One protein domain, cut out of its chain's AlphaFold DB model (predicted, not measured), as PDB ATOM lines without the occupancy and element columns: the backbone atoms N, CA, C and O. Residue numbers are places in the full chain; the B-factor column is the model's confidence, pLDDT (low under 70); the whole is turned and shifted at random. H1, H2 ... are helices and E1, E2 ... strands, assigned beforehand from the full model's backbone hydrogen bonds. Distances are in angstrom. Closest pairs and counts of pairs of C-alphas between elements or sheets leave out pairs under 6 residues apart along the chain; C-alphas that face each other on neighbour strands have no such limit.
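Overview. This is residues 12 to 42 and 65 to 99 of the 99 residues of an uncharacterized protein of Sphingomonas sp. NBWT7 (UniProt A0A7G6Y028). The domain is one twisted sheet of five strands, with a short helix, H1, and a lone strand, E3, packed over one of its faces; no named element covers the other face. From edge to edge the strands' lines turn by 49 degrees. The printed part has 66 residues, with one named helix and six named strands in the order E1 E2 H1 E3 E4 E5 E6. The sheet runs E2 E1 E6 E5 E4 and is mixed, and the class is mostly strand. The whole is compact, with a radius of gyration of the C-alphas of 12.0 A, yet elongated in outline, spanning 36 by 21 by 18 A.

Arrangement. E1, residues 13 to 19, and E2, residues 25 to 31, form a hairpin, with N 16 and O 28 at 2.8 A. H1, residues 32 to 35, is on the sheet at a height of 7.8 A, only just over E1, on which 3 of its 4 C-alphas fall. The closest C-alphas of E1 and H1 are those of Gln 13 and Asp 32, 4.9 A apart. H1 is too short for any O i to N i+4 pair; its one O i to N i+3 pair is within range. E3, residues 37 to 41, pairs with no named strand. Its closest C-alphas to E5, residues 75 to 84, are those of Ala 40 and Val 79, 6.6 A apart. Ala 40 is also 6.2 A from Ile 92 of E6, residues 87 to 93, the closest C-alphas of E3 and E6. E4, residues 65 to 72, E5 and E6 form a meander, each strand the antiparallel neighbour of the one before. N 68 and O 79 are 2.8 A apart between E4 and E5, and N 91 and O 80 are 2.8 A apart between E5 and E6. E6 is parallel to E1 at 20 degrees, with N 17 and O 90 at 2.8 A. E2 and E4, the edge strands, are apart.

Along the chain. E1 begins at C-alpha 13, (-34.893, -28.603, 25.142), and is 19.4 A long, as is E2. H1 measures 4.7 A and E3 12.5 A. E4 measures 23.1 A. E5, the longest strand with 10 residues, measures 29.2 A. E6 measures 19.6 A and ends at C-alpha 93, (-30.463, -17.635, 40.947).

Size, cuts and confidence. The C-alphas of Gly 12 and Glu 99, the two farthest apart, are separated by 38.0 A. Residues 43 to 64 are not printed; C-alphas 42 and 65 are 22.5 A apart across this cut. The links printed whole are tight. Mean pLDDT of the printed part is 72.0, and 27 residues are under 70, among them 32 to 42 and 68 to 75.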
ATOM      1  N   GLY A  12     -37.040 -32.161  24.076       67.44
ATOM      2  CA  GLY A  12     -35.596 -32.303  24.291       67.44
ATOM      3  C   GLY A  12     -34.837 -30.997  24.548       67.44
ATOM      4  O   GLY A  12     -33.615 -31.032  24.625       67.44
ATOM      5  N   GLN A  13     -35.518 -29.859  24.719       76.44
ATOM      6  CA  GLN A  13     -34.893 -28.603  25.142       76.44
ATOM      7  C   GLN A  13     -35.486 -28.067  26.446       76.44
ATOM      8  O   GLN A  13     -36.692 -28.116  26.697       76.44
ATOM      9  N   CYS A  14     -34.615 -27.493  27.261       78.19
ATOM     10  CA  CYS A  14     -34.921 -26.832  28.511       78.19
ATOM     11  C   CYS A  14     -34.753 -25.324  28.376       78.19
ATOM     12  O   CYS A  14     -33.743 -24.828  27.876       78.19
ATOM     13  N   ARG A  15     -35.728 -24.577  28.892       85.12
ATOM     14  CA  ARG A  15     -35.627 -23.128  29.019       85.12
ATOM     15  C   ARG A  15     -34.823 -22.792  30.270       85.12
ATOM     16  O   ARG A  15     -35.328 -22.914  31.384       85.12
ATOM     17  N   GLN A  16     -33.588 -22.348  30.094       84.62
ATOM     18  CA  GLN A  16     -32.734 -21.864  31.169       84.62
ATOM     19  C   GLN A  16     -32.964 -20.376  31.405       84.62
ATOM     20  O   GLN A  16     -33.008 -19.588  30.469       84.62
ATOM     21  N   THR A  17     -33.129 -19.982  32.663       86.94
ATOM     22  CA  THR A  17     -33.177 -18.587  33.109       86.94
ATOM     23  C   THR A  17     -32.127 -18.381  34.191       86.94
ATOM     24  O   THR A  17     -32.167 -19.060  35.215       86.94
ATOM     25  N   GLN A  18     -31.196 -17.457  33.971       84.69
ATOM     26  CA  GLN A  18     -30.139 -17.104  34.913       84.69
ATOM     27  C   GLN A  18     -30.357 -15.684  35.429       84.69
ATOM     28  O   GLN A  18     -30.399 -14.734  34.650       84.69
ATOM     29  N   TYR A  19     -30.505 -15.552  36.743       85.31
ATOM     30  CA  TYR A  19     -30.553 -14.287  37.464       85.31
ATOM     31  C   TYR A  19     -29.169 -14.013  38.038       85.31
ATOM     32  O   TYR A  19     -28.743 -14.670  38.987       85.31
ATOM     33  N   PHE A  20     -28.460 -13.050  37.464       80.06
ATOM     34  CA  PHE A  20     -27.121 -12.688  37.902       80.06
ATOM     35  C   PHE A  20     -27.153 -11.824  39.160       80.06
ATOM     36  O   PHE A  20     -28.117 -11.107  39.444       80.06
ATOM     37  N   ALA A  21     -26.037 -11.828  39.888       75.06
ATOM     38  CA  ALA A  21     -25.852 -10.994  41.073       75.06
ATOM     39  C   ALA A  21     -25.931  -9.479  40.784       75.06
ATOM     40  O   ALA A  21     -26.242  -8.708  41.689       75.06
ATOM     41  N   ASP A  22     -25.662  -9.055  39.545       77.38
ATOM     42  CA  ASP A  22     -25.763  -7.660  39.089       77.38
ATOM     43  C   ASP A  22     -27.196  -7.249  38.689       77.38
ATOM     44  O   ASP A  22     -27.428  -6.115  38.270       77.38
ATOM     45  N   GLY A  23     -28.165  -8.159  38.834       76.44
ATOM     46  CA  GLY A  23     -29.566  -7.932  38.491       76.44
ATOM     47  C   GLY A  23     -29.909  -8.197  37.026       76.44
ATOM     48  O   GLY A  23     -31.078  -8.074  36.658       76.44
ATOM     49  N   ARG A  24     -28.941  -8.590  36.185       83.00
ATOM     50  CA  ARG A  24     -29.237  -9.037  34.821       83.00
ATOM     51  C   ARG A  24     -29.979 -10.367  34.834       83.00
ATOM     52  O   ARG A  24     -29.793 -11.204  35.717       83.00
ATOM     53  N   VAL A  25     -30.805 -10.557  33.812       86.00
ATOM     54  CA  VAL A  25     -31.533 -11.802  33.574       86.00
ATOM     55  C   VAL A  25     -31.230 -12.260  32.161       86.00
ATOM     56  O   VAL A  25     -31.500 -11.530  31.210       86.00
ATOM     57  N   GLU A  26     -30.695 -13.468  32.025       85.44
ATOM     58  CA  GLU A  26     -30.509 -14.109  30.726       85.44
ATOM     59  C   GLU A  26     -31.411 -15.328  30.606       85.44
ATOM     60  O   GLU A  26     -31.660 -16.050  31.571       85.44
ATOM     61  N   THR A  27     -31.949 -15.534  29.408       85.69
ATOM     62  CA  THR A  27     -32.743 -16.713  29.078       85.69
ATOM     63  C   THR A  27     -32.158 -17.369  27.842       85.69
ATOM     64  O   THR A  27     -31.955 -16.703  26.829       85.69
ATOM     65  N   SER A  28     -31.924 -18.672  27.917       84.50
ATOM     66  CA  SER A  28     -31.405 -19.479  26.819       84.50
ATOM     67  C   SER A  28     -32.153 -20.806  26.720       84.50
ATOM     68  O   SER A  28     -32.806 -21.250  27.664       84.50
ATOM     69  N   MET A  29     -32.085 -21.421  25.544       83.88
ATOM     70  CA  MET A  29     -32.528 -22.794  25.334       83.88
ATOM     71  C   MET A  29     -31.296 -23.686  25.419       83.88
ATOM     72  O   MET A  29     -30.311 -23.424  24.730       83.88
ATOM     73  N   VAL A  30     -31.337 -24.702  26.271       78.75
ATOM     74  CA  VAL A  30     -30.269 -25.698  26.406       78.75
ATOM     75  C   VAL A  30     -30.839 -27.083  26.161       78.75
ATOM     76  O   VAL A  30     -31.986 -27.341  26.513       78.75
ATOM     77  N   ASP A  31     -30.066 -27.968  25.546       75.81
ATOM     78  CA  ASP A  31     -30.493 -29.350  25.346       75.81
ATOM     79  C   ASP A  31     -30.743 -30.057  26.684       75.81
ATOM     80  O   ASP A  31     -30.062 -29.820  27.685       75.81
ATOM     81  N   ASP A  32     -31.737 -30.939  26.700       69.38
ATOM     82  CA  ASP A  32     -32.192 -31.668  27.885       69.38
ATOM     83  C   ASP A  32     -31.096 -32.541  28.516       69.38
ATOM     84  O   ASP A  32     -31.028 -32.700  29.740       69.38
ATOM     85  N   ASP A  33     -30.188 -33.045  27.682       63.91
ATOM     86  CA  ASP A  33     -29.003 -33.789  28.107       63.91
ATOM     87  C   ASP A  33     -28.081 -32.907  28.972       63.91
ATOM     88  O   ASP A  33     -27.665 -33.290  30.067       63.91
ATOM     89  N   VAL A  34     -27.891 -31.647  28.558       61.59
ATOM     90  CA  VAL A  34     -27.111 -30.638  29.290       61.59
ATOM     91  C   VAL A  34     -27.865 -30.133  30.520       61.59
ATOM     92  O   VAL A  34     -27.258 -29.856  31.552       61.59
ATOM     93  N   ALA A  35     -29.196 -30.064  30.463       59.38
ATOM     94  CA  ALA A  35     -30.031 -29.668  31.595       59.38
ATOM     95  C   ALA A  35     -29.946 -30.626  32.784       59.38
ATOM     96  O   ALA A  35     -30.129 -30.223  33.936       59.38
ATOM     97  N   SER A  36     -29.620 -31.888  32.507       58.19
ATOM     98  CA  SER A  36     -29.302 -32.873  33.534       58.19
ATOM     99  C   SER A  36     -28.018 -32.534  34.287       58.19
ATOM    100  O   SER A  36     -27.771 -33.167  35.302       58.19
ATOM    101  N   THR A  37     -27.235 -31.544  33.843       57.75
ATOM    102  CA  THR A  37     -26.048 -31.002  34.514       57.75
ATOM    103  C   THR A  37     -26.102 -29.467  34.503       57.75
ATOM    104  O   THR A  37     -25.267 -28.794  33.902       57.75
ATOM    105  N   ALA A  38     -27.108 -28.878  35.152       61.28
ATOM    106  CA  ALA A  38     -27.175 -27.425  35.297       61.28
ATOM    107  C   ALA A  38     -26.108 -26.932  36.292       61.28
ATOM    108  O   ALA A  38     -25.924 -27.505  37.372       61.28
ATOM    109  N   GLN A  39     -25.417 -25.847  35.935       60.53
ATOM    110  CA  GLN A  39     -24.336 -25.275  36.737       60.53
ATOM    111  C   GLN A  39     -24.641 -23.821  37.093       60.53
ATOM    112  O   GLN A  39     -24.946 -23.015  36.220       60.53
ATOM    113  N   ALA A  40     -24.483 -23.474  38.369       57.97
ATOM    114  CA  ALA A  40     -24.333 -22.086  38.800       57.97
ATOM    115  C   ALA A  40     -22.871 -21.848  39.157       57.97
ATOM    116  O   ALA A  40     -22.300 -22.597  39.956       57.97
ATOM    117  N   SER A  41     -22.275 -20.817  38.563       53.41
ATOM    118  CA  SER A  41     -20.895 -20.421  38.831       53.41
ATOM    119  C   SER A  41     -20.887 -18.979  39.277       53.41
ATOM    120  O   SER A  41     -21.303 -18.098  38.536       53.41
ATOM    121  N   SER A  42     -20.356 -18.722  40.464       47.16
ATOM    122  CA  SER A  42     -20.161 -17.351  40.910       47.16
ATOM    123  C   SER A  42     -18.701 -16.954  40.802       47.16
ATOM    124  O   SER A  42     -17.814 -17.623  41.331       47.16
ATOM    125  N   SER A  65     -38.421 -32.564  39.788       67.25
ATOM    126  CA  SER A  65     -37.838 -31.337  40.314       67.25
ATOM    127  C   SER A  65     -36.553 -31.657  41.057       67.25
ATOM    128  O   SER A  65     -36.568 -32.459  41.989       67.25
ATOM    129  N   ALA A  66     -35.466 -31.002  40.673       68.69
ATOM    130  CA  ALA A  66     -34.215 -31.010  41.411       68.69
ATOM    131  C   ALA A  66     -33.887 -29.576  41.808       68.69
ATOM    132  O   ALA A  66     -34.047 -28.657  41.006       68.69
ATOM    133  N   SER A  67     -33.417 -29.378  43.030       70.44
ATOM    134  CA  SER A  67     -32.932 -28.082  43.483       70.44
ATOM    135  C   SER A  67     -31.656 -28.263  44.279       70.44
ATOM    136  O   SER A  67     -31.540 -29.203  45.064       70.44
ATOM    137  N   SER A  68     -30.707 -27.355  44.125       68.88
ATOM    138  CA  SER A  68     -29.572 -27.265  45.032       68.88
ATOM    139  C   SER A  68     -29.290 -25.826  45.372       68.88
ATOM    140  O   SER A  68     -29.453 -24.927  44.550       68.88
ATOM    141  N   THR A  69     -28.845 -25.635  46.601       68.62
ATOM    142  CA  THR A  69     -28.464 -24.338  47.128       68.62
ATOM    143  C   THR A  69     -27.006 -24.391  47.533       68.62
ATOM    144  O   THR A  69     -26.609 -25.287  48.277       68.62
ATOM    145  N   SER A  70     -26.209 -23.441  47.063       66.50
ATOM    146  CA  SER A  70     -24.833 -23.253  47.507       66.50
ATOM    147  C   SER A  70     -24.716 -21.909  48.208       66.50
ATOM    148  O   SER A  70     -25.212 -20.890  47.732       66.50
ATOM    149  N   SER A  71     -24.071 -21.908  49.369       63.69
ATOM    150  CA  SER A  71     -23.786 -20.691  50.122       63.69
ATOM    151  C   SER A  71     -22.281 -20.485  50.106       63.69
ATOM    152  O   SER A  71     -21.543 -21.258  50.710       63.69
ATOM    153  N   ALA A  72     -21.831 -19.460  49.389       62.81
ATOM    154  CA  ALA A  72     -20.430 -19.053  49.344       62.81
ATOM    155  C   ALA A  72     -20.351 -17.542  49.564       62.81
ATOM    156  O   ALA A  72     -21.134 -16.793  48.971       62.81
ATOM    157  N   ASP A  73     -19.423 -17.112  50.421       63.00
ATOM    158  CA  ASP A  73     -19.182 -15.705  50.774       63.00
ATOM    159  C   ASP A  73     -20.412 -14.980  51.356       63.00
ATOM    160  O   ASP A  73     -20.683 -13.827  51.026       63.00
ATOM    161  N   GLY A  74     -21.213 -15.675  52.172       62.22
ATOM    162  CA  GLY A  74     -22.447 -15.119  52.747       62.22
ATOM    163  C   GLY A  74     -23.577 -14.896  51.733       62.22
ATOM    164  O   GLY A  74     -24.607 -14.332  52.079       62.22
ATOM    165  N   LYS A  75     -23.409 -15.349  50.483       66.81
ATOM    166  CA  LYS A  75     -24.430 -15.276  49.432       66.81
ATOM    167  C   LYS A  75     -24.953 -16.673  49.124       66.81
ATOM    168  O   LYS A  75     -24.192 -17.531  48.663       66.81
ATOM    169  N   THR A  76     -26.244 -16.895  49.355       70.56
ATOM    170  CA  THR A  76     -26.930 -18.112  48.909       70.56
ATOM    171  C   THR A  76     -27.279 -17.998  47.436       70.56
ATOM    172  O   THR A  76     -27.712 -16.953  46.961       70.56
ATOM    173  N   ARG A  77     -27.067 -19.091  46.713       73.56
ATOM    174  CA  ARG A  77     -27.367 -19.249  45.295       73.56
ATOM    175  C   ARG A  77     -28.163 -20.521  45.136       73.56
ATOM    176  O   ARG A  77     -27.911 -21.485  45.858       73.56
ATOM    177  N   SER A  78     -29.110 -20.539  44.214       75.94
ATOM    178  CA  SER A  78     -29.961 -21.703  44.001       75.94
ATOM    179  C   SER A  78     -30.045 -22.066  42.534       75.94
ATOM    180  O   SER A  78     -30.279 -21.207  41.691       75.94
ATOM    181  N   VAL A  79     -29.915 -23.350  42.240       76.31
ATOM    182  CA  VAL A  79     -30.258 -23.919  40.942       76.31
ATOM    183  C   VAL A  79     -31.481 -24.787  41.137       76.31
ATOM    184  O   VAL A  79     -31.496 -25.620  42.038       76.31
ATOM    185  N   SER A  80     -32.495 -24.618  40.300       77.56
ATOM    186  CA  SER A  80     -33.646 -25.508  40.253       77.56
ATOM    187  C   SER A  80     -33.937 -25.933  38.825       77.56
ATOM    188  O   SER A  80     -34.102 -25.090  37.947       77.56
ATOM    189  N   VAL A  81     -34.055 -27.234  38.608       76.12
ATOM    190  CA  VAL A  81     -34.520 -27.833  37.361       76.12
ATOM    191  C   VAL A  81     -35.917 -28.379  37.610       76.12
ATOM    192  O   VAL A  81     -36.128 -29.133  38.558       76.12
ATOM    193  N   LYS A  82     -36.872 -28.004  36.767       77.00
ATOM    194  CA  LYS A  82     -38.246 -28.497  36.794       77.00
ATOM    195  C   LYS A  82     -38.608 -29.016  35.413       77.00
ATOM    196  O   LYS A  82     -38.576 -28.256  34.452       77.00
ATOM    197  N   ARG A  83     -38.991 -30.285  35.324       74.88
ATOM    198  CA  ARG A  83     -39.583 -30.877  34.122       74.88
ATOM    199  C   ARG A  83     -41.027 -31.239  34.415       74.88
ATOM    200  O   ARG A  83     -41.296 -31.946  35.385       74.88
ATOM    201  N   ASP A  84     -41.948 -30.722  33.616       71.31
ATOM    202  CA  ASP A  84     -43.371 -31.035  33.698       71.31
ATOM    203  C   ASP A  84     -44.000 -31.137  32.298       71.31
ATOM    204  O   ASP A  84     -43.306 -31.069  31.283       71.31
ATOM    205  N   ALA A  85     -45.318 -31.341  32.232       67.88
ATOM    206  CA  ALA A  85     -46.046 -31.478  30.969       67.88
ATOM    207  C   ALA A  85     -45.961 -30.231  30.062       67.88
ATOM    208  O   ALA A  85     -46.230 -30.329  28.868       67.88
ATOM    209  N   ASN A  86     -45.576 -29.073  30.608       70.81
ATOM    210  CA  ASN A  86     -45.356 -27.828  29.870       70.81
ATOM    211  C   ASN A  86     -43.902 -27.675  29.388       70.81
ATOM    212  O   ASN A  86     -43.573 -26.673  28.754       70.81
ATOM    213  N   GLY A  87     -43.034 -28.647  29.682       72.62
ATOM    214  CA  GLY A  87     -41.641 -28.687  29.254       72.62
ATOM    215  C   GLY A  87     -40.647 -28.634  30.411       72.62
ATOM    216  O   GLY A  87     -40.974 -28.848  31.580       72.62
ATOM    217  N   CYS A  88     -39.392 -28.364  30.068       77.81
ATOM    218  CA  CYS A  88     -38.294 -28.284  31.017       77.81
ATOM    219  C   CYS A  88     -37.881 -26.830  31.268       77.81
ATOM    220  O   CYS A  88     -37.694 -26.049  30.334       77.81
ATOM    221  N   THR A  89     -37.716 -26.464  32.536       81.69
ATOM    222  CA  THR A  89     -37.261 -25.147  32.986       81.69
ATOM    223  C   THR A  89     -36.080 -25.302  33.932       81.69
ATOM    224  O   THR A  89     -36.159 -26.030  34.919       81.69
ATOM    225  N   ILE A  90     -35.004 -24.568  33.671       80.19
ATOM    226  CA  ILE A  90     -33.858 -24.429  34.569       80.19
ATOM    227  C   ILE A  90     -33.866 -22.998  35.085       80.19
ATOM    228  O   ILE A  90     -33.958 -22.051  34.309       80.19
ATOM    229  N   THR A  91     -33.762 -22.828  36.393       85.06
ATOM    230  CA  THR A  91     -33.600 -21.527  37.033       85.06
ATOM    231  C   THR A  91     -32.299 -21.525  37.808       85.06
ATOM    232  O   THR A  91     -32.097 -22.372  38.670       85.06
ATOM    233  N   ILE A  92     -31.428 -20.578  37.493       81.69
ATOM    234  CA  ILE A  92     -30.195 -20.303  38.218       81.69
ATOM    235  C   ILE A  92     -30.372 -18.934  38.861       81.69
ATOM    236  O   ILE A  92     -30.527 -17.943  38.155       81.69
ATOM    237  N   ASP A  93     -30.383 -18.877  40.185       80.94
ATOM    238  CA  ASP A  93     -30.463 -17.635  40.947       80.94
ATOM    239  C   ASP A  93     -29.143 -17.390  41.675       80.94
ATOM    240  O   ASP A  93     -28.779 -18.111  42.607       80.94
ATOM    241  N   GLU A  94     -28.411 -16.379  41.217       75.81
ATOM    242  CA  GLU A  94     -27.161 -15.909  41.812       75.81
ATOM    243  C   GLU A  94     -27.343 -14.611  42.604       75.81
ATOM    244  O   GLU A  94     -26.355 -14.036  43.078       75.81
ATOM    245  N   ARG A  95     -28.580 -14.110  42.729       72.81
ATOM    246  CA  ARG A  95     -28.844 -12.871  43.461       72.81
ATOM    247  C   ARG A  95     -28.476 -13.063  44.934       72.81
ATOM    248  O   ARG A  95     -28.772 -14.109  45.505       72.81
ATOM    249  N   PRO A  96     -27.843 -12.063  45.572       66.88
ATOM    250  CA  PRO A  96     -27.611 -12.117  47.008       66.88
ATOM    251  C   PRO A  96     -28.951 -12.239  47.740       66.88
ATOM    252  O   PRO A  96     -29.940 -11.605  47.356       66.88
ATOM    253  N   THR A  97     -28.978 -13.045  48.801       60.91
ATOM    254  CA  THR A  97     -30.103 -13.104  49.735       60.91
ATOM    255  C   THR A  97     -30.395 -11.695  50.231       60.91
ATOM    256  O   THR A  97     -29.498 -11.021  50.735       60.91
ATOM    257  N   ARG A  98     -31.631 -11.225  50.023       55.38
ATOM    258  CA  ARG A  98     -32.090  -9.979  50.640       55.38
ATOM    259  C   ARG A  98     -32.117 -10.216  52.149       55.38
ATOM    260  O   ARG A  98     -32.892 -11.061  52.592       55.38
ATOM    261  N   GLU A  99     -31.232  -9.537  52.873       46.53
ATOM    262  CA  GLU A  99     -31.334  -9.377  54.329       46.53
ATOM    263  C   GLU A  99     -32.543  -8.509  54.697       46.53
ATOM    264  O   GLU A  99     -32.885  -7.598  53.899       46.53
TER     265      GLU A  99